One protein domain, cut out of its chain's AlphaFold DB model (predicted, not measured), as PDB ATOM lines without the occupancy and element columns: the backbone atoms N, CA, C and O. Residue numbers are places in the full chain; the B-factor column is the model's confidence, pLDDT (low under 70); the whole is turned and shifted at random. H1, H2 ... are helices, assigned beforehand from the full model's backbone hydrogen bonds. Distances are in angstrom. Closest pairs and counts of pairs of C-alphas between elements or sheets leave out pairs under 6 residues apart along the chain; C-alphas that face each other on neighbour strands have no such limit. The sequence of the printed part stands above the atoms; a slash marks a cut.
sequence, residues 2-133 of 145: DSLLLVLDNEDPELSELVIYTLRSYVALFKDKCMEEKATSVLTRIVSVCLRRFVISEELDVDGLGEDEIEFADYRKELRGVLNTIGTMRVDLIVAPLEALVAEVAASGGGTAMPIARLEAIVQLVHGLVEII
ATOM      1  N   ASP A   2     -40.104  61.502   9.558       88.44
ATOM      2  CA  ASP A   2     -40.102  61.808  10.997       88.44
ATOM      3  C   ASP A   2     -41.467  61.600  11.665       88.44
ATOM      4  O   ASP A   2     -41.513  61.038  12.747       88.44
ATOM      5  N   SER A   3     -42.578  61.907  10.987       90.81
ATOM      6  CA  SER A   3     -43.924  61.599  11.495       90.81
ATOM      7  C   SER A   3     -44.195  60.096  11.636       90.81
ATOM      8  O   SER A   3     -44.850  59.693  12.583       90.81
ATOM      9  N   LEU A   4     -43.679  59.259  10.727       92.62
ATOM     10  CA  LEU A   4     -43.834  57.801  10.827       92.62
ATOM     11  C   LEU A   4     -42.981  57.238  11.965       92.62
ATOM     12  O   LEU A   4     -43.439  56.364  12.683       92.62
ATOM     13  N   LEU A   5     -41.761  57.755  12.146       94.19
ATOM     14  CA  LEU A   5     -40.909  57.368  13.273       94.19
ATOM     15  C   LEU A   5     -41.485  57.824  14.609       94.19
ATOM     16  O   LEU A   5     -41.352  57.097  15.577       94.19
ATOM     17  N   LEU A   6     -42.120  58.997  14.654       94.69
ATOM     18  CA  LEU A   6     -42.781  59.493  15.857       94.69
ATOM     19  C   LEU A   6     -43.913  58.560  16.292       94.69
ATOM     20  O   LEU A   6     -44.013  58.250  17.470       94.69
ATOM     21  N   VAL A   7     -44.744  58.107  15.347       96.38
ATOM     22  CA  VAL A   7     -45.823  57.159  15.656       96.38
ATOM     23  C   VAL A   7     -45.255  55.782  15.998       96.38
ATOM     24  O   VAL A   7     -45.711  55.170  16.950       96.38
ATOM     25  N   LEU A   8     -44.222  55.316  15.290       96.69
ATOM     26  CA  LEU A   8     -43.560  54.043  15.591       96.69
ATOM     27  C   LEU A   8     -42.894  54.030  16.978       96.69
ATOM     28  O   LEU A   8     -42.793  52.979  17.585       96.69
ATOM     29  N   ASP A   9     -42.400  55.165  17.473       96.25
ATOM     30  CA  ASP A   9     -41.743  55.262  18.789       96.25
ATOM     31  C   ASP A   9     -42.742  55.519  19.930       96.25
ATOM     32  O   ASP A   9     -42.336  55.904  21.024       96.25
ATOM     33  N   ASN A  10     -44.044  55.326  19.689       94.31
ATOM     34  CA  ASN A  10     -45.062  55.434  20.729       94.31
ATOM     35  C   ASN A  10     -44.869  54.339  21.800       94.31
ATOM     36  O   ASN A  10     -44.334  53.266  21.528       94.31
ATOM     37  N   GLU A  11     -45.224  54.638  23.046       89.94
ATOM     38  CA  GLU A  11     -45.209  53.678  24.161       89.94
ATOM     39  C   GLU A  11     -46.396  52.726  24.120       89.94
ATOM     40  O   GLU A  11     -46.253  51.583  24.539       89.94
ATOM     41  N   ASP A  12     -47.507  53.177  23.545       90.25
ATOM     42  CA  ASP A  12     -48.670  52.354  23.259       90.25
ATOM     43  C   ASP A  12     -48.399  51.474  22.015       90.25
ATOM     44  O   ASP A  12     -48.214  52.015  20.908       90.25
ATOM     45  N   PRO A  13     -48.350  50.133  22.169       92.25
ATOM     46  CA  PRO A  13     -48.128  49.204  21.065       92.25
ATOM     47  C   PRO A  13     -49.183  49.321  19.964       92.25
ATOM     48  O   PRO A  13     -48.818  49.282  18.786       92.25
ATOM     49  N   GLU A  14     -50.453  49.549  20.315       91.69
ATOM     50  CA  GLU A  14     -51.545  49.674  19.344       91.69
ATOM     51  C   GLU A  14     -51.321  50.892  18.445       91.69
ATOM     52  O   GLU A  14     -51.394  50.807  17.215       91.69
ATOM     53  N   LEU A  15     -50.973  52.037  19.047       93.38
ATOM     54  CA  LEU A  15     -50.667  53.258  18.298       93.38
ATOM     55  C   LEU A  15     -49.401  53.103  17.459       93.38
ATOM     56  O   LEU A  15     -49.347  53.593  16.325       93.38
ATOM     57  N   SER A  16     -48.386  52.424  17.995       95.31
ATOM     58  CA  SER A  16     -47.168  52.129  17.250       95.31
ATOM     59  C   SER A  16     -47.429  51.224  16.046       95.31
ATOM     60  O   SER A  16     -46.769  51.393  15.013       95.31
ATOM     61  N   GLU A  17     -48.335  50.259  16.161       95.31
ATOM     62  CA  GLU A  17     -48.610  49.274  15.117       95.31
ATOM     63  C   GLU A  17     -49.236  49.907  13.869       95.31
ATOM     64  O   GLU A  17     -48.922  49.497  12.745       95.31
ATOM     65  N   LEU A  18     -50.017  50.985  14.034       95.88
ATOM     66  CA  LEU A  18     -50.723  51.688  12.950       95.88
ATOM     67  C   LEU A  18     -49.841  52.047  11.747       95.88
ATOM     68  O   LEU A  18     -50.327  52.152  10.618       95.88
ATOM     69  N   VAL A  19     -48.544  52.266  11.968       96.56
ATOM     70  CA  VAL A  19     -47.601  52.649  10.909       96.56
ATOM     71  C   VAL A  19     -46.720  51.509  10.419       96.56
ATOM     72  O   VAL A  19     -46.044  51.693   9.403       96.56
ATOM     73  N   ILE A  20     -46.717  50.337  11.065       95.81
ATOM     74  CA  ILE A  20     -45.778  49.252  10.747       95.81
ATOM     75  C   ILE A  20     -45.932  48.787   9.296       95.81
ATOM     76  O   ILE A  20     -44.938  48.694   8.571       95.81
ATOM     77  N   TYR A  21     -47.159  48.565   8.819       94.06
ATOM     78  CA  TYR A  21     -47.390  48.130   7.437       94.06
ATOM     79  C   TYR A  21     -46.864  49.144   6.405       94.06
ATOM     80  O   TYR A  21     -46.162  48.792   5.445       94.06
ATOM     81  N   THR A  22     -47.158  50.430   6.620       94.19
ATOM     82  CA  THR A  22     -46.660  51.520   5.772       94.19
ATOM     83  C   THR A  22     -45.139  51.611   5.831       94.19
ATOM     84  O   THR A  22     -44.490  51.791   4.800       94.19
ATOM     85  N   LEU A  23     -44.557  51.439   7.017       94.50
ATOM     86  CA  LEU A  23     -43.119  51.485   7.239       94.50
ATOM     87  C   LEU A  23     -42.404  50.337   6.518       94.50
ATOM     88  O   LEU A  23     -41.418  50.591   5.832       94.50
ATOM     89  N   ARG A  24     -42.920  49.102   6.586       93.62
ATOM     90  CA  ARG A  24     -42.381  47.947   5.840       93.62
ATOM     91  C   ARG A  24     -42.383  48.207   4.337       93.62
ATOM     92  O   ARG A  24     -41.369  48.000   3.669       93.62
ATOM     93  N   SER A  25     -43.495  48.727   3.818       92.88
ATOM     94  CA  SER A  25     -43.626  49.089   2.402       92.88
ATOM     95  C   SER A  25     -42.640  50.190   2.001       92.88
ATOM     96  O   SER A  25     -42.010  50.111   0.950       92.88
ATOM     97  N   TYR A  26     -42.460  51.199   2.857       91.81
ATOM     98  CA  TYR A  26     -41.510  52.286   2.636       91.81
ATOM     99  C   TYR A  26     -40.054  51.805   2.670       91.81
ATOM    100  O   TYR A  26     -39.267  52.161   1.796       91.81
ATOM    101  N   VAL A  27     -39.702  50.956   3.638       93.12
ATOM    102  CA  VAL A  27     -38.378  50.329   3.753       93.12
ATOM    103  C   VAL A  27     -38.043  49.538   2.489       93.12
ATOM    104  O   VAL A  27     -36.931  49.651   1.976       93.12
ATOM    105  N   ALA A  28     -39.006  48.795   1.937       91.25
ATOM    106  CA  ALA A  28     -38.808  48.017   0.716       91.25
ATOM    107  C   ALA A  28     -38.407  48.875  -0.502       91.25
ATOM    108  O   ALA A  28     -37.710  48.381  -1.389       91.25
ATOM    109  N   LEU A  29     -38.761  50.169  -0.531       92.38
ATOM    110  CA  LEU A  29     -38.343  51.096  -1.594       92.38
ATOM    111  C   LEU A  29     -36.831  51.360  -1.602       92.38
ATOM    112  O   LEU A  29     -36.292  51.803  -2.616       92.38
ATOM    113  N   PHE A  30     -36.134  51.087  -0.496       92.50
ATOM    114  CA  PHE A  30     -34.684  51.235  -0.413       92.50
ATOM    115  C   PHE A  30     -33.912  50.021  -0.917       92.50
ATOM    116  O   PHE A  30     -32.690  50.095  -0.933       92.50
ATOM    117  N   LYS A  31     -34.560  48.931  -1.351       89.50
ATOM    118  CA  LYS A  31     -33.878  47.677  -1.719       89.50
ATOM    119  C   LYS A  31     -32.645  47.886  -2.613       89.50
ATOM    120  O   LYS A  31     -31.564  47.412  -2.275       89.50
ATOM    121  N   ASP A  32     -32.783  48.672  -3.679       91.31
ATOM    122  CA  ASP A  32     -31.702  48.923  -4.647       91.31
ATOM    123  C   ASP A  32     -30.791  50.108  -4.268       91.31
ATOM    124  O   ASP A  32     -29.779  50.358  -4.916       91.31
ATOM    125  N   LYS A  33     -31.146  50.852  -3.214       91.56
ATOM    126  CA  LYS A  33     -30.467  52.076  -2.745       91.56
ATOM    127  C   LYS A  33     -29.990  51.977  -1.301       91.56
ATOM    128  O   LYS A  33     -29.619  52.976  -0.692       91.56
ATOM    129  N   CYS A  34     -30.009  50.781  -0.727       90.06
ATOM    130  CA  CYS A  34     -29.843  50.579   0.706       90.06
ATOM    131  C   CYS A  34     -28.445  50.958   1.209       90.06
ATOM    132  O   CYS A  34     -28.281  51.162   2.407       90.06
ATOM    133  N   MET A  35     -27.462  51.093   0.313       92.56
ATOM    134  CA  MET A  35     -26.096  51.543   0.607       92.56
ATOM    135  C   MET A  35     -25.913  53.066   0.534       92.56
ATOM    136  O   MET A  35     -24.863  53.571   0.922       92.56
ATOM    137  N   GLU A  36     -26.904  53.821   0.048       95.50
ATOM    138  CA  GLU A  36     -26.833  55.283   0.049       95.50
ATOM    139  C   GLU A  36     -26.825  55.812   1.493       95.50
ATOM    140  O   GLU A  36     -27.499  55.274   2.376       95.50
ATOM    141  N   GLU A  37     -26.097  56.900   1.748       94.56
ATOM    142  CA  GLU A  37     -25.966  57.487   3.091       94.56
ATOM    143  C   GLU A  37     -27.330  57.858   3.691       94.56
ATOM    144  O   GLU A  37     -27.635  57.539   4.841       94.56
ATOM    145  N   LYS A  38     -28.203  58.458   2.872       92.75
ATOM    146  CA  LYS A  38     -29.563  58.817   3.282       92.75
ATOM    147  C   LYS A  38     -30.398  57.588   3.644       92.75
ATOM    148  O   LYS A  38     -31.122  57.624   4.637       92.75
ATOM    149  N   ALA A  39     -30.302  56.518   2.854       94.06
ATOM    150  CA  ALA A  39     -30.993  55.265   3.139       94.06
ATOM    151  C   ALA A  39     -30.462  54.652   4.438       94.06
ATOM    152  O   ALA A  39     -31.246  54.339   5.326       94.06
ATOM    153  N   THR A  40     -29.138  54.592   4.594       95.88
ATOM    154  CA  THR A  40     -28.471  54.096   5.804       95.88
ATOM    155  C   THR A  40     -28.958  54.841   7.045       95.88
ATOM    156  O   THR A  40     -29.432  54.208   7.980       95.88
ATOM    157  N   SER A  41     -28.945  56.178   7.029       95.44
ATOM    158  CA  SER A  41     -29.416  56.998   8.152       95.44
ATOM    159  C   SER A  41     -30.869  56.695   8.538       95.44
ATOM    160  O   SER A  41     -31.183  56.523   9.717       95.44
ATOM    161  N   VAL A  42     -31.764  56.583   7.550       95.44
ATOM    162  CA  VAL A  42     -33.179  56.275   7.796       95.44
ATOM    163  C   VAL A  42     -33.351  54.859   8.346       95.44
ATOM    164  O   VAL A  42     -34.044  54.683   9.346       95.44
ATOM    165  N   LEU A  43     -32.704  53.862   7.740       96.94
ATOM    166  CA  LEU A  43     -32.790  52.465   8.164       96.94
ATOM    167  C   LEU A  43     -32.231  52.273   9.579       96.94
ATOM    168  O   LEU A  43     -32.879  51.631  10.399       96.94
ATOM    169  N   THR A  44     -31.097  52.898   9.912       97.31
ATOM    170  CA  THR A  44     -30.535  52.872  11.272       97.31
ATOM    171  C   THR A  44     -31.501  53.463  12.299       97.31
ATOM    172  O   THR A  44     -31.672  52.893  13.377       97.31
ATOM    173  N   ARG A  45     -32.177  54.577  11.978       97.19
ATOM    174  CA  ARG A  45     -33.189  55.168  12.871       97.19
ATOM    175  C   ARG A  45     -34.374  54.229  13.083       97.19
ATOM    176  O   ARG A  45     -34.810  54.082  14.218       97.19
ATOM    177  N   ILE A  46     -34.856  53.583  12.020       97.62
ATOM    178  CA  ILE A  46     -35.942  52.597  12.109       97.62
ATOM    179  C   ILE A  46     -35.536  51.434  13.013       97.62
ATOM    180  O   ILE A  46     -36.254  51.135  13.961       97.62
ATOM    181  N   VAL A  47     -34.371  50.822  12.766       97.88
ATOM    182  CA  VAL A  47     -33.869  49.713  13.591       97.88
ATOM    183  C   VAL A  47     -33.776  50.136  15.053       97.88
ATOM    184  O   VAL A  47     -34.259  49.425  15.928       97.88
ATOM    185  N   SER A  48     -33.217  51.317  15.328       97.44
ATOM    186  CA  SER A  48     -33.093  51.829  16.693       97.44
ATOM    187  C   SER A  48     -34.445  51.949  17.404       97.44
ATOM    188  O   SER A  48     -34.546  51.552  18.563       97.44
ATOM    189  N   VAL A  49     -35.481  52.449  16.722       97.56
ATOM    190  CA  VAL A  49     -36.840  52.525  17.282       97.56
ATOM    191  C   VAL A  49     -37.398  51.121  17.529       97.56
ATOM    192  O   VAL A  49     -37.813  50.832  18.647       97.56
ATOM    193  N   CYS A  50     -37.336  50.221  16.541       97.50
ATOM    194  CA  CYS A  50     -37.841  48.851  16.688       97.50
ATOM    195  C   CYS A  50     -37.197  48.112  17.870       97.50
ATOM    196  O   CYS A  50     -37.895  47.434  18.614       97.50
ATOM    197  N   LEU A  51     -35.884  48.264  18.080       96.75
ATOM    198  CA  LEU A  51     -35.192  47.648  19.217       96.75
ATOM    199  C   LEU A  51     -35.622  48.255  20.560       96.75
ATOM    200  O   LEU A  51     -35.748  47.526  21.539       96.75
ATOM    201  N   ARG A  52     -35.873  49.572  20.624       95.00
ATOM    202  CA  ARG A  52     -36.384  50.220  21.845       95.00
ATOM    203  C   ARG A  52     -37.801  49.778  22.183       95.00
ATOM    204  O   ARG A  52     -38.080  49.524  23.348       95.00
ATOM    205  N   ARG A  53     -38.685  49.718  21.186       95.56
ATOM    206  CA  ARG A  53     -40.091  49.315  21.355       95.56
ATOM    207  C   ARG A  53     -40.278  47.817  21.568       95.56
ATOM    208  O   ARG A  53     -41.357  47.371  21.919       95.56
ATOM    209  N   PHE A  54     -39.212  47.035  21.411       95.44
ATOM    210  CA  PHE A  54     -39.232  45.614  21.732       95.44
ATOM    211  C   PHE A  54     -39.316  45.338  23.239       95.44
ATOM    212  O   PHE A  54     -39.619  44.215  23.631       95.44
ATOM    213  N   VAL A  55     -39.017  46.320  24.094       94.06
ATOM    214  CA  VAL A  55     -39.081  46.183  25.555       94.06
ATOM    215  C   VAL A  55     -40.521  46.393  26.012       94.06
ATOM    216  O   VAL A  55     -41.093  47.437  25.714       94.06
ATOM    217  N   ILE A  56     -41.091  45.412  26.718       87.62
ATOM    218  CA  ILE A  56     -42.426  45.554  27.309       87.62
ATOM    219  C   ILE A  56     -42.385  46.632  28.394       87.62
ATOM    220  O   ILE A  56     -41.412  46.710  29.152       87.62
ATOM    221  N   SER A  57     -43.406  47.485  28.443       82.44
ATOM    222  CA  SER A  57     -43.556  48.437  29.543       82.44
ATOM    223  C   SER A  57     -43.838  47.677  30.837       82.44
ATOM    224  O   SER A  57     -44.636  46.746  30.842       82.44
ATOM    225  N   GLU A  58     -43.224  48.092  31.945       70.25
ATOM    226  CA  GLU A  58     -43.537  47.541  33.274       70.25
ATOM    227  C   GLU A  58     -44.975  47.880  33.717       70.25
ATOM    228  O   GLU A  58     -45.476  47.301  34.673       70.25
ATOM    229  N   GLU A  59     -45.641  48.804  33.015       67.44
ATOM    230  CA  GLU A  59     -47.026  49.217  33.266       67.44
ATOM    231  C   GLU A  59     -48.074  48.321  32.575       67.44
ATOM    232  O   GLU A  59     -49.256  48.442  32.885       67.44
ATOM    233  N   LEU A  60     -47.666  47.417  31.672       66.38
ATOM    234  CA  LEU A  60     -48.551  46.520  30.903       66.38
ATOM    235  C   LEU A  60     -48.997  45.262  31.687       66.38
ATOM    236  O   LEU A  60     -49.253  44.224  31.091       66.38
ATOM    237  N   ASP A  61     -49.070  45.326  33.018       58.97
ATOM    238  CA  ASP A  61     -49.511  44.196  33.854       58.97
ATOM    239  C   ASP A  61     -50.422  44.667  34.994       58.97
ATOM    240  O   ASP A  61     -49.964  44.956  36.106       58.97
ATOM    241  N   VAL A  62     -51.729  44.784  34.726       52.12
ATOM    242  CA  VAL A  62     -52.709  45.167  35.763       52.12
ATOM    243  C   VAL A  62     -53.846  44.143  35.941       52.12
ATOM    244  O   VAL A  62     -54.529  44.163  36.970       52.12
ATOM    245  N   ASP A  63     -53.999  43.167  35.038       52.09
ATOM    246  CA  ASP A  63     -55.246  42.388  34.934       52.09
ATOM    247  C   ASP A  63     -55.077  40.885  35.223       52.09
ATOM    248  O   ASP A  63     -56.053  40.191  35.522       52.09
ATOM    249  N   GLY A  64     -53.850  40.351  35.168       56.84
ATOM    250  CA  GLY A  64     -53.532  38.964  35.541       56.84
ATOM    251  C   GLY A  64     -54.096  37.863  34.624       56.84
ATOM    252  O   GLY A  64     -54.016  36.685  34.983       56.84
ATOM    253  N   LEU A  65     -54.667  38.214  33.464       63.66
ATOM    254  CA  LEU A  65     -55.202  37.263  32.473       63.66
ATOM    255  C   LEU A  65     -54.232  36.956  31.317       63.66
ATOM    256  O   LEU A  65     -54.465  35.997  30.582       63.66
ATOM    257  N   GLY A  66     -53.142  37.719  31.179       67.19
ATOM    258  CA  GLY A  66     -52.114  37.514  30.149       67.19
ATOM    259  C   GLY A  66     -52.522  37.939  28.732       67.19
ATOM    260  O   GLY A  66     -51.809  37.618  27.784       67.19
ATOM    261  N   GLU A  67     -53.650  38.636  28.564       76.44
ATOM    262  CA  GLU A  67     -54.092  39.155  27.260       76.44
ATOM    263  C   GLU A  67     -53.096  40.196  26.718       76.44
ATOM    264  O   GLU A  67     -52.622  40.044  25.591       76.44
ATOM    265  N   ASP A  68     -52.641  41.128  27.561       80.44
ATOM    266  CA  ASP A  68     -51.633  42.138  27.205       80.44
ATOM    267  C   ASP A  68     -50.296  41.515  26.759       80.44
ATOM    268  O   ASP A  68     -49.629  42.006  25.846       80.44
ATOM    269  N   GLU A  69     -49.897  40.386  27.357       83.75
ATOM    270  CA  GLU A  69     -48.678  39.668  26.963       83.75
ATOM    271  C   GLU A  69     -48.805  39.053  25.562       83.75
ATOM    272  O   GLU A  69     -47.837  39.048  24.793       83.75
ATOM    273  N   ILE A  70     -49.989  38.528  25.226       87.44
ATOM    274  CA  ILE A  70     -50.281  37.945  23.910       87.44
ATOM    275  C   ILE A  70     -50.263  39.045  22.850       87.44
ATOM    276  O   ILE A  70     -49.582  38.899  21.832       87.44
ATOM    277  N   GLU A  71     -50.951  40.156  23.104       89.88
ATOM    278  CA  GLU A  71     -50.990  41.299  22.189       89.88
ATOM    279  C   GLU A  71     -49.594  41.894  21.986       89.88
ATOM    280  O   GLU A  71     -49.162  42.133  20.853       89.88
ATOM    281  N   PHE A  72     -48.811  42.023  23.059       92.12
ATOM    282  CA  PHE A  72     -47.436  42.492  22.951       92.12
ATOM    283  C   PHE A  72     -46.526  41.507  22.199       92.12
ATOM    284  O   PHE A  72     -45.610  41.916  21.472       92.12
ATOM    285  N   ALA A  73     -46.756  40.197  22.327       92.31
ATOM    286  CA  ALA A  73     -46.028  39.189  21.560       92.31
ATOM    287  C   ALA A  73     -46.318  39.289  20.050       92.31
ATOM    288  O   ALA A  73     -45.385  39.165  19.239       92.31
ATOM    289  N   ASP A  74     -47.569  39.560  19.675       94.19
ATOM    290  CA  ASP A  74     -47.968  39.820  18.290       94.19
ATOM    291  C   ASP A  74     -47.378  41.141  17.775       94.19
ATOM    292  O   ASP A  74     -46.761  41.171  16.704       94.19
ATOM    293  N   TYR A  75     -47.393  42.199  18.584       95.75
ATOM    294  CA  TYR A  75     -46.709  43.452  18.260       95.75
ATOM    295  C   TYR A  75     -45.200  43.249  18.017       95.75
ATOM    296  O   TYR A  75     -44.633  43.705  17.014       95.75
ATOM    297  N   ARG A  76     -44.519  42.470  18.870       95.69
ATOM    298  CA  ARG A  76     -43.104  42.103  18.675       95.69
ATOM    299  C   ARG A  76     -42.874  41.350  17.371       95.69
ATOM    300  O   ARG A  76     -41.811  41.498  16.763       95.69
ATOM    301  N   LYS A  77     -43.819  40.515  16.941       95.38
ATOM    302  CA  LYS A  77     -43.737  39.807  15.657       95.38
ATOM    303  C   LYS A  77     -43.790  40.790  14.488       95.38
ATOM    304  O   LYS A  77     -42.991  40.660  13.557       95.38
ATOM    305  N   GLU A  78     -44.627  41.816  14.571       96.56
ATOM    306  CA  GLU A  78     -44.683  42.876  13.564       96.56
ATOM    307  C   GLU A  78     -43.399  43.723  13.528       96.56
ATOM    308  O   GLU A  78     -42.846  43.968  12.446       96.56
ATOM    309  N   LEU A  79     -42.821  44.059  14.691       97.19
ATOM    310  CA  LEU A  79     -41.495  44.689  14.769       97.19
ATOM    311  C   LEU A  79     -40.402  43.814  14.137       97.19
ATOM    312  O   LEU A  79     -39.583  44.315  13.358       97.19
ATOM    313  N   ARG A  80     -40.400  42.497  14.400       96.06
ATOM    314  CA  ARG A  80     -39.484  41.561  13.723       96.06
ATOM    315  C   ARG A  80     -39.702  41.552  12.213       96.06
ATOM    316  O   ARG A  80     -38.725  41.466  11.480       96.06
ATOM    317  N   GLY A  81     -40.932  41.713  11.728       95.06
ATOM    318  CA  GLY A  81     -41.232  41.852  10.299       95.06
ATOM    319  C   GLY A  81     -40.581  43.085   9.652       95.06
ATOM    320  O   GLY A  81     -40.064  43.005   8.529       95.06
ATOM    321  N   VAL A  82     -40.548  44.220  10.362       96.38
ATOM    322  CA  VAL A  82     -39.793  45.414   9.936       96.38
ATOM    323  C   VAL A  82     -38.301  45.114   9.889       96.38
ATOM    324  O   VAL A  82     -37.662  45.319   8.853       96.38
ATOM    325  N   LEU A  83     -37.756  44.602  10.997       97.06
ATOM    326  CA  LEU A  83     -36.337  44.276  11.117       97.06
ATOM    327  C   LEU A  83     -35.908  43.260  10.058       97.06
ATOM    328  O   LEU A  83     -34.846  43.428   9.473       97.06
ATOM    329  N   ASN A  84     -36.745  42.268   9.751       95.69
ATOM    330  CA  ASN A  84     -36.501  41.287   8.700       95.69
ATOM    331  C   ASN A  84     -36.387  41.949   7.330       95.69
ATOM    332  O   ASN A  84     -35.432  41.696   6.597       95.69
ATOM    333  N   THR A  85     -37.317  42.850   7.008       95.06
ATOM    334  CA  THR A  85     -37.294  43.574   5.731       95.06
ATOM    335  C   THR A  85     -35.951  44.290   5.556       95.06
ATOM    336  O   THR A  85     -35.328  44.170   4.500       95.06
ATOM    337  N   ILE A  86     -35.450  44.952   6.606       96.06
ATOM    338  CA  ILE A  86     -34.122  45.593   6.617       96.06
ATOM    339  C   ILE A  86     -32.996  44.551   6.579       96.06
ATOM    340  O   ILE A  86     -32.062  44.686   5.794       96.06
ATOM    341  N   GLY A  87     -33.092  43.490   7.374       94.62
ATOM    342  CA  GLY A  87     -32.107  42.415   7.466       94.62
ATOM    343  C   GLY A  87     -31.862  41.720   6.129       94.62
ATOM    344  O   GLY A  87     -30.728  41.366   5.828       94.62
ATOM    345  N   THR A  88     -32.875  41.614   5.263       92.44
ATOM    346  CA  THR A  88     -32.698  41.049   3.913       92.44
ATOM    347  C   THR A  88     -31.809  41.889   2.987       92.44
ATOM    348  O   THR A  88     -31.279  41.350   2.016       92.44
ATOM    349  N   MET A  89     -31.635  43.185   3.269       93.06
ATOM    350  CA  MET A  89     -30.867  44.122   2.436       93.06
ATOM    351  C   MET A  89     -29.598  44.659   3.118       93.06
ATOM    352  O   MET A  89     -28.608  44.931   2.444       93.06
ATOM    353  N   ARG A  90     -29.616  44.822   4.445       93.88
ATOM    354  CA  ARG A  90     -28.573  45.463   5.259       93.88
ATOM    355  C   ARG A  90     -28.431  44.757   6.607       93.88
ATOM    356  O   ARG A  90     -28.793  45.289   7.653       93.88
ATOM    357  N   VAL A  91     -27.908  43.532   6.570       94.00
ATOM    358  CA  VAL A  91     -27.677  42.683   7.756       94.00
ATOM    359  C   VAL A  91     -26.822  43.392   8.812       94.00
ATOM    360  O   VAL A  91     -27.076  43.267  10.007       94.00
ATOM    361  N   ASP A  92     -25.833  44.173   8.377       94.19
ATOM    362  CA  ASP A  92     -24.928  44.930   9.243       94.19
ATOM    363  C   ASP A  92     -25.672  45.911  10.162       94.19
ATOM    364  O   ASP A  92     -25.305  46.067  11.327       94.19
ATOM    365  N   LEU A  93     -26.770  46.500   9.675       96.25
ATOM    366  CA  LEU A  93     -27.605  47.413  10.455       96.25
ATOM    367  C   LEU A  93     -28.429  46.706  11.534       96.25
ATOM    368  O   LEU A  93     -28.957  47.387  12.405       96.25
ATOM    369  N   ILE A  94     -28.536  45.377  11.493       96.44
ATOM    370  CA  ILE A  94     -29.184  44.560  12.526       96.44
ATOM    371  C   ILE A  94     -28.144  44.024  13.511       96.44
ATOM    372  O   ILE A  94     -28.314  44.153  14.723       96.44
ATOM    373  N   VAL A  95     -27.065  43.434  12.990       94.62
ATOM    374  CA  VAL A  95     -26.064  42.733  13.804       94.62
ATOM    375  C   VAL A  95     -25.325  43.697  14.724       94.62
ATOM    376  O   VAL A  95     -25.254  43.431  15.918       94.62
ATOM    377  N   ALA A  96     -24.838  44.835  14.219       95.81
ATOM    378  CA  ALA A  96     -24.019  45.737  15.032       95.81
ATOM    379  C   ALA A  96     -24.775  46.318  16.252       95.81
ATOM    380  O   ALA A  96     -24.235  46.283  17.359       95.81
ATOM    381  N   PRO A  97     -26.033  46.798  16.130       96.69
ATOM    382  CA  PRO A  97     -26.812  47.190  17.305       96.69
ATOM    383  C   PRO A  97     -27.091  46.035  18.272       96.69
ATOM    384  O   PRO A  97     -27.086  46.243  19.483       96.69
ATOM    385  N   LEU A  98     -27.319  44.822  17.765       95.38
ATOM    386  CA  LEU A  98     -27.584  43.669  18.621       95.38
ATOM    387  C   LEU A  98     -26.337  43.215  19.388       95.38
ATOM    388  O   LEU A  98     -26.437  42.888  20.567       95.38
ATOM    389  N   GLU A  99     -25.159  43.254  18.765       95.81
ATOM    390  CA  GLU A  99     -23.878  43.018  19.444       95.81
ATOM    391  C   GLU A  99     -23.679  43.996  20.609       95.81
ATOM    392  O   GLU A  99     -23.259  43.585  21.691       95.81
ATOM    393  N   ALA A 100     -24.047  45.269  20.428       97.00
ATOM    394  CA  ALA A 100     -23.994  46.263  21.498       97.00
ATOM    395  C   ALA A 100     -24.952  45.930  22.658       97.00
ATOM    396  O   ALA A 100     -24.560  46.040  23.819       97.00
ATOM    397  N   LEU A 101     -26.171  45.465  22.361       96.44
ATOM    398  CA  LEU A 101     -27.127  45.019  23.384       96.44
ATOM    399  C   LEU A 101     -26.614  43.793  24.155       96.44
ATOM    400  O   LEU A 101     -26.710  43.738  25.379       96.44
ATOM    401  N   VAL A 102     -26.017  42.819  23.467       95.69
ATOM    402  CA  VAL A 102     -25.418  41.641  24.119       95.69
ATOM    403  C   VAL A 102     -24.218  42.039  24.986       95.69
ATOM    404  O   VAL A 102     -24.059  41.532  26.099       95.69
ATOM    405  N   ALA A 103     -23.394  42.981  24.524       97.06
ATOM    406  CA  ALA A 103     -22.292  43.522  25.317       97.06
ATOM    407  C   ALA A 103     -22.789  44.243  26.584       97.06
ATOM    408  O   ALA A 103     -22.162  44.132  27.638       97.06
ATOM    409  N   GLU A 104     -23.933  44.927  26.514       95.81
ATOM    410  CA  GLU A 104     -24.586  45.550  27.671       95.81
ATOM    411  C   GLU A 104     -25.023  44.511  28.721       95.81
ATOM    412  O   GLU A 104     -24.826  44.708  29.924       95.81
ATOM    413  N   VAL A 105     -25.545  43.357  28.287       96.44
ATOM    414  CA  VAL A 105     -25.864  42.236  29.192       96.44
ATOM    415  C   VAL A 105     -24.599  41.728  29.891       96.44
ATOM    416  O   VAL A 105     -24.589  41.544  31.109       96.44
ATOM    417  N   ALA A 106     -23.497  41.558  29.159       95.00
ATOM    418  CA  ALA A 106     -22.226  41.152  29.759       95.00
ATOM    419  C   ALA A 106     -21.708  42.191  30.776       95.00
ATOM    420  O   ALA A 106     -21.282  41.824  31.873       95.00
ATOM    421  N   ALA A 107     -21.800  43.481  30.443       96.56
ATOM    422  CA  ALA A 107     -21.367  44.584  31.302       96.56
ATOM    423  C   ALA A 107     -22.215  44.741  32.579       96.56
ATOM    424  O   ALA A 107     -21.713  45.221  33.593       96.56
ATOM    425  N   SER A 108     -23.473  44.297  32.563       95.25
ATOM    426  CA  SER A 108     -24.400  44.340  33.709       95.25
ATOM    427  C   SER A 108     -24.292  43.117  34.635       95.25
ATOM    428  O   SER A 108     -25.266  42.718  35.272       95.25
ATOM    429  N   GLY A 109     -23.109  42.492  34.706       93.25
ATOM    430  CA  GLY A 109     -22.892  41.291  35.516       93.25
ATOM    431  C   GLY A 109     -23.677  40.090  34.987       93.25
ATOM    432  O   GLY A 109     -24.284  39.361  35.771       93.25
ATOM    433  N   GLY A 110     -23.725  39.932  33.660       91.50
ATOM    434  CA  GLY A 110     -24.515  38.890  32.999       91.50
ATOM    435  C   GLY A 110     -26.027  39.123  33.084       91.50
ATOM    436  O   GLY A 110     -26.778  38.157  33.173       91.50
ATOM    437  N   GLY A 111     -26.470  40.384  33.108       92.44
ATOM    438  CA  GLY A 111     -27.884  40.763  33.210       92.44
ATOM    439  C   GLY A 111     -28.409  40.932  34.637       92.44
ATOM    440  O   GLY A 111     -29.530  41.394  34.812       92.44
ATOM    441  N   THR A 112     -27.621  40.615  35.669       92.88
ATOM    442  CA  THR A 112     -28.071  40.682  37.076       92.88
ATOM    443  C   THR A 112     -28.390  42.098  37.557       92.88
ATOM    444  O   THR A 112     -29.212  42.263  38.453       92.88
ATOM    445  N   ALA A 113     -27.768  43.116  36.958       93.94
ATOM    446  CA  ALA A 113     -28.028  44.527  37.250       93.94
ATOM    447  C   ALA A 113     -28.962  45.212  36.227       93.94
ATOM    448  O   ALA A 113     -29.098  46.434  36.252       93.94
ATOM    449  N   MET A 114     -29.564  44.458  35.301       95.12
ATOM    450  CA  MET A 114     -30.428  44.980  34.235       95.12
ATOM    451  C   MET A 114     -31.915  44.794  34.590       95.12
ATOM    452  O   MET A 114     -32.263  43.767  35.174       95.12
ATOM    453  N   PRO A 115     -32.816  45.726  34.212       92.69
ATOM    454  CA  PRO A 115     -34.256  45.500  34.324       92.69
ATOM    455  C   PRO A 115     -34.686  44.227  33.585       92.69
ATOM    456  O   PRO A 115     -34.249  43.992  32.453       92.69
ATOM    457  N   ILE A 116     -35.558  43.424  34.202       91.19
ATOM    458  CA  ILE A 116     -35.963  42.112  33.667       91.19
ATOM    459  C   ILE A 116     -36.582  42.258  32.275       91.19
ATOM    460  O   ILE A 116     -36.180  41.536  31.367       91.19
ATOM    461  N   ALA A 117     -37.476  43.232  32.076       91.44
ATOM    462  CA  ALA A 117     -38.114  43.491  30.784       91.44
ATOM    463  C   ALA A 117     -37.093  43.778  29.667       91.44
ATOM    464  O   ALA A 117     -37.241  43.326  28.531       91.44
ATOM    465  N   ARG A 118     -36.008  44.495  29.990       94.19
ATOM    466  CA  ARG A 118     -34.930  44.790  29.037       94.19
ATOM    467  C   ARG A 118     -34.101  43.547  28.727       94.19
ATOM    468  O   ARG A 118     -33.815  43.293  27.558       94.19
ATOM    469  N   LEU A 119     -33.722  42.785  29.754       95.69
ATOM    470  CA  LEU A 119     -32.969  41.544  29.580       95.69
ATOM    471  C   LEU A 119     -33.762  40.541  28.731       95.69
ATOM    472  O   LEU A 119     -33.222  39.978  27.780       95.69
ATOM    473  N   GLU A 120     -35.045  40.367  29.042       94.56
ATOM    474  CA  GLU A 120     -35.967  39.499  28.312       94.56
ATOM    475  C   GLU A 120     -36.082  39.927  26.844       94.56
ATOM    476  O   GLU A 120     -35.868  39.101  25.957       94.56
ATOM    477  N   ALA A 121     -36.274  41.219  26.570       95.69
ATOM    478  CA  ALA A 121     -36.348  41.729  25.203       95.69
ATOM    479  C   ALA A 121     -35.068  41.447  24.397       95.69
ATOM    480  O   ALA A 121     -35.147  41.038  23.237       95.69
ATOM    481  N   ILE A 122     -33.885  41.628  25.001       96.81
ATOM    482  CA  ILE A 122     -32.602  41.327  24.347       96.81
ATOM    483  C   ILE A 122     -32.493  39.828  24.048       96.81
ATOM    484  O   ILE A 122     -32.120  39.452  22.935       96.81
ATOM    485  N   VAL A 123     -32.854  38.964  25.001       95.25
ATOM    486  CA  VAL A 123     -32.841  37.505  24.810       95.25
ATOM    487  C   VAL A 123     -33.793  37.087  23.688       95.25
ATOM    488  O   VAL A 123     -33.399  36.308  22.818       95.25
ATOM    489  N   GLN A 124     -35.008  37.639  23.645       95.12
ATOM    490  CA  GLN A 124     -35.974  37.367  22.577       95.12
ATOM    491  C   GLN A 124     -35.483  37.835  21.207       95.12
ATOM    492  O   GLN A 124     -35.657  37.125  20.220       95.12
ATOM    493  N   LEU A 125     -34.848  39.008  21.123       95.69
ATOM    494  CA  LEU A 125     -34.264  39.508  19.876       95.69
ATOM    495  C   LEU A 125     -33.159  38.583  19.358       95.69
ATOM    496  O   LEU A 125     -33.131  38.272  18.168       95.69
ATOM    497  N   VAL A 126     -32.280  38.112  20.249       94.25
ATOM    498  CA  VAL A 126     -31.225  37.149  19.902       94.25
ATOM    499  C   VAL A 126     -31.828  35.821  19.448       94.25
ATOM    500  O   VAL A 126     -31.415  35.284  18.422       94.25
ATOM    501  N   HIS A 127     -32.828  35.302  20.163       92.19
ATOM    502  CA  HIS A 127     -33.505  34.060  19.791       92.19
ATOM    503  C   HIS A 127     -34.250  34.190  18.448       92.19
ATOM    504  O   HIS A 127     -34.209  33.290  17.610       92.19
ATOM    505  N   GLY A 128     -34.869  35.347  18.206       91.06
ATOM    506  CA  GLY A 128     -35.588  35.679  16.977       91.06
ATOM    507  C   GLY A 128     -34.697  36.040  15.787       91.06
ATOM    508  O   GLY A 128     -35.220  36.299  14.704       91.06
ATOM    509  N   LEU A 129     -33.366  36.045  15.927       90.50
ATOM    510  CA  LEU A 129     -32.450  36.417  14.843       90.50
ATOM    511  C   LEU A 129     -32.654  35.605  13.565       90.50
ATOM    512  O   LEU A 129     -32.513  36.154  12.475       90.50
ATOM    513  N   VAL A 130     -32.997  34.321  13.687       88.31
ATOM    514  CA  VAL A 130     -33.253  33.444  12.533       88.31
ATOM    515  C   VAL A 130     -34.459  33.901  11.706       88.31
ATOM    516  O   VAL A 130     -34.511  33.664  10.502       88.31
ATOM    517  N   GLU A 131     -35.410  34.594  12.336       87.81
ATOM    518  CA  GLU A 131     -36.564  35.199  11.668       87.81
ATOM    519  C   GLU A 131     -36.213  36.565  11.067       87.81
ATOM    520  O   GLU A 131     -36.850  37.000  10.111       87.81
ATOM    521  N   ILE A 132     -35.200  37.253  11.601       90.56
ATOM    522  CA  ILE A 132     -34.801  38.601  11.178       90.56
ATOM    523  C   ILE A 132     -33.777  38.552  10.038       90.56
ATOM    524  O   ILE A 132     -33.873  39.311   9.076       90.56
ATOM    525  N   ILE A 133     -32.786  37.668  10.114       88.62
ATOM    526  CA  ILE A 133     -31.704  37.587   9.134       88.62
ATOM    527  C   ILE A 133     -31.884  36.303   8.321       88.62
ATOM    528  O   ILE A 133     -31.771  35.210   8.880       88.62
TER     529      ILE A 133
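What this domain is: This is residues 2 to 133 of the 145 residues of a protein of Oesophagostomum dentatum (UniProt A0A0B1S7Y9). The long helix H5 is the core of this model, with H4 folded antiparallel beside it; the short helices H1, H2 and H3 cover one side of this pair, and the hairpin of H6 and H7 crosses the other side at a slant. H8, near the end of the printed part, packs on H5, while residues 62 to 67 stick out at one end. The printed part has 132 residues with eight named helices, H1 to H8 in order along the chain, and no named strand: the class is all helix. It is compact, with a radius of gyration of the C-alphas of 15.0 A, and spans 45 by 33 by 25 A.

Where its parts are: H5, residues 67 to 87, is 29.8 A long from C-alpha 67 at (-54.092, 39.155, 27.260) to C-alpha 87 at (-32.107, 42.415, 7.466). H4, residues 37 to 53, measures 24.5 A, and H6, residues 92 to 107, 22.3 A. H7, residues 116 to 127, measures 16.2 A, and H3, residues 20 to 28, 12.3 A. H1, residues 2 to 8, begins at C-alpha 2 (-40.102, 61.808, 10.997). H2 is residues 13 to 17 and H8 residues 129 to 132.

How they stand to each other: H5 is the hub, touching five helices. With H4 it forms a helical hairpin at a shallow tilt of 18 degrees, opposite ways, the closest C-alphas being those of Cys 50 and Leu 79, 5.9 A. H3 touches residues 78 to 86 of H5 at 10 degrees, the same way, with C-alphas 24 and 82 5.5 A apart at the closest. H2 touches H5 at Pro 13 and Tyr 75, whose C-alphas are 6.6 A apart, the closest pair. H1 touches H4, closest at C-alphas 5 and 46, 7.0 A, and touches H2 only at the corner. H6 touches H4 at a steep tilt of 41 degrees, with C-alphas 44 and 93 closest at 6.2 A. H6 and H7 form a helical hairpin at a steep tilt of 44 degrees, opposite ways, closest at C-alphas 101 and 122, 6.7 A. H8 touches H5, closest at C-alphas 84 and 132, 4.0 A. H4 and H7 are near each other; H3 and H6 are apart. Every O i to N i+4 pair is within hydrogen-bond range in H1, H2, H3, H4, H5 and H7, and 11 of 12 in H6; H8 is too short for such a pair.

The domain as a whole: The two C-alphas farthest apart, those of Glu 36 and Gly 64, are 47.3 A apart. The printed part has no cut. The link from H4 to H5, residues 54 to 66, is long. The mean pLDDT of the printed part is 91.5, and residues 59 to 66 are under 70.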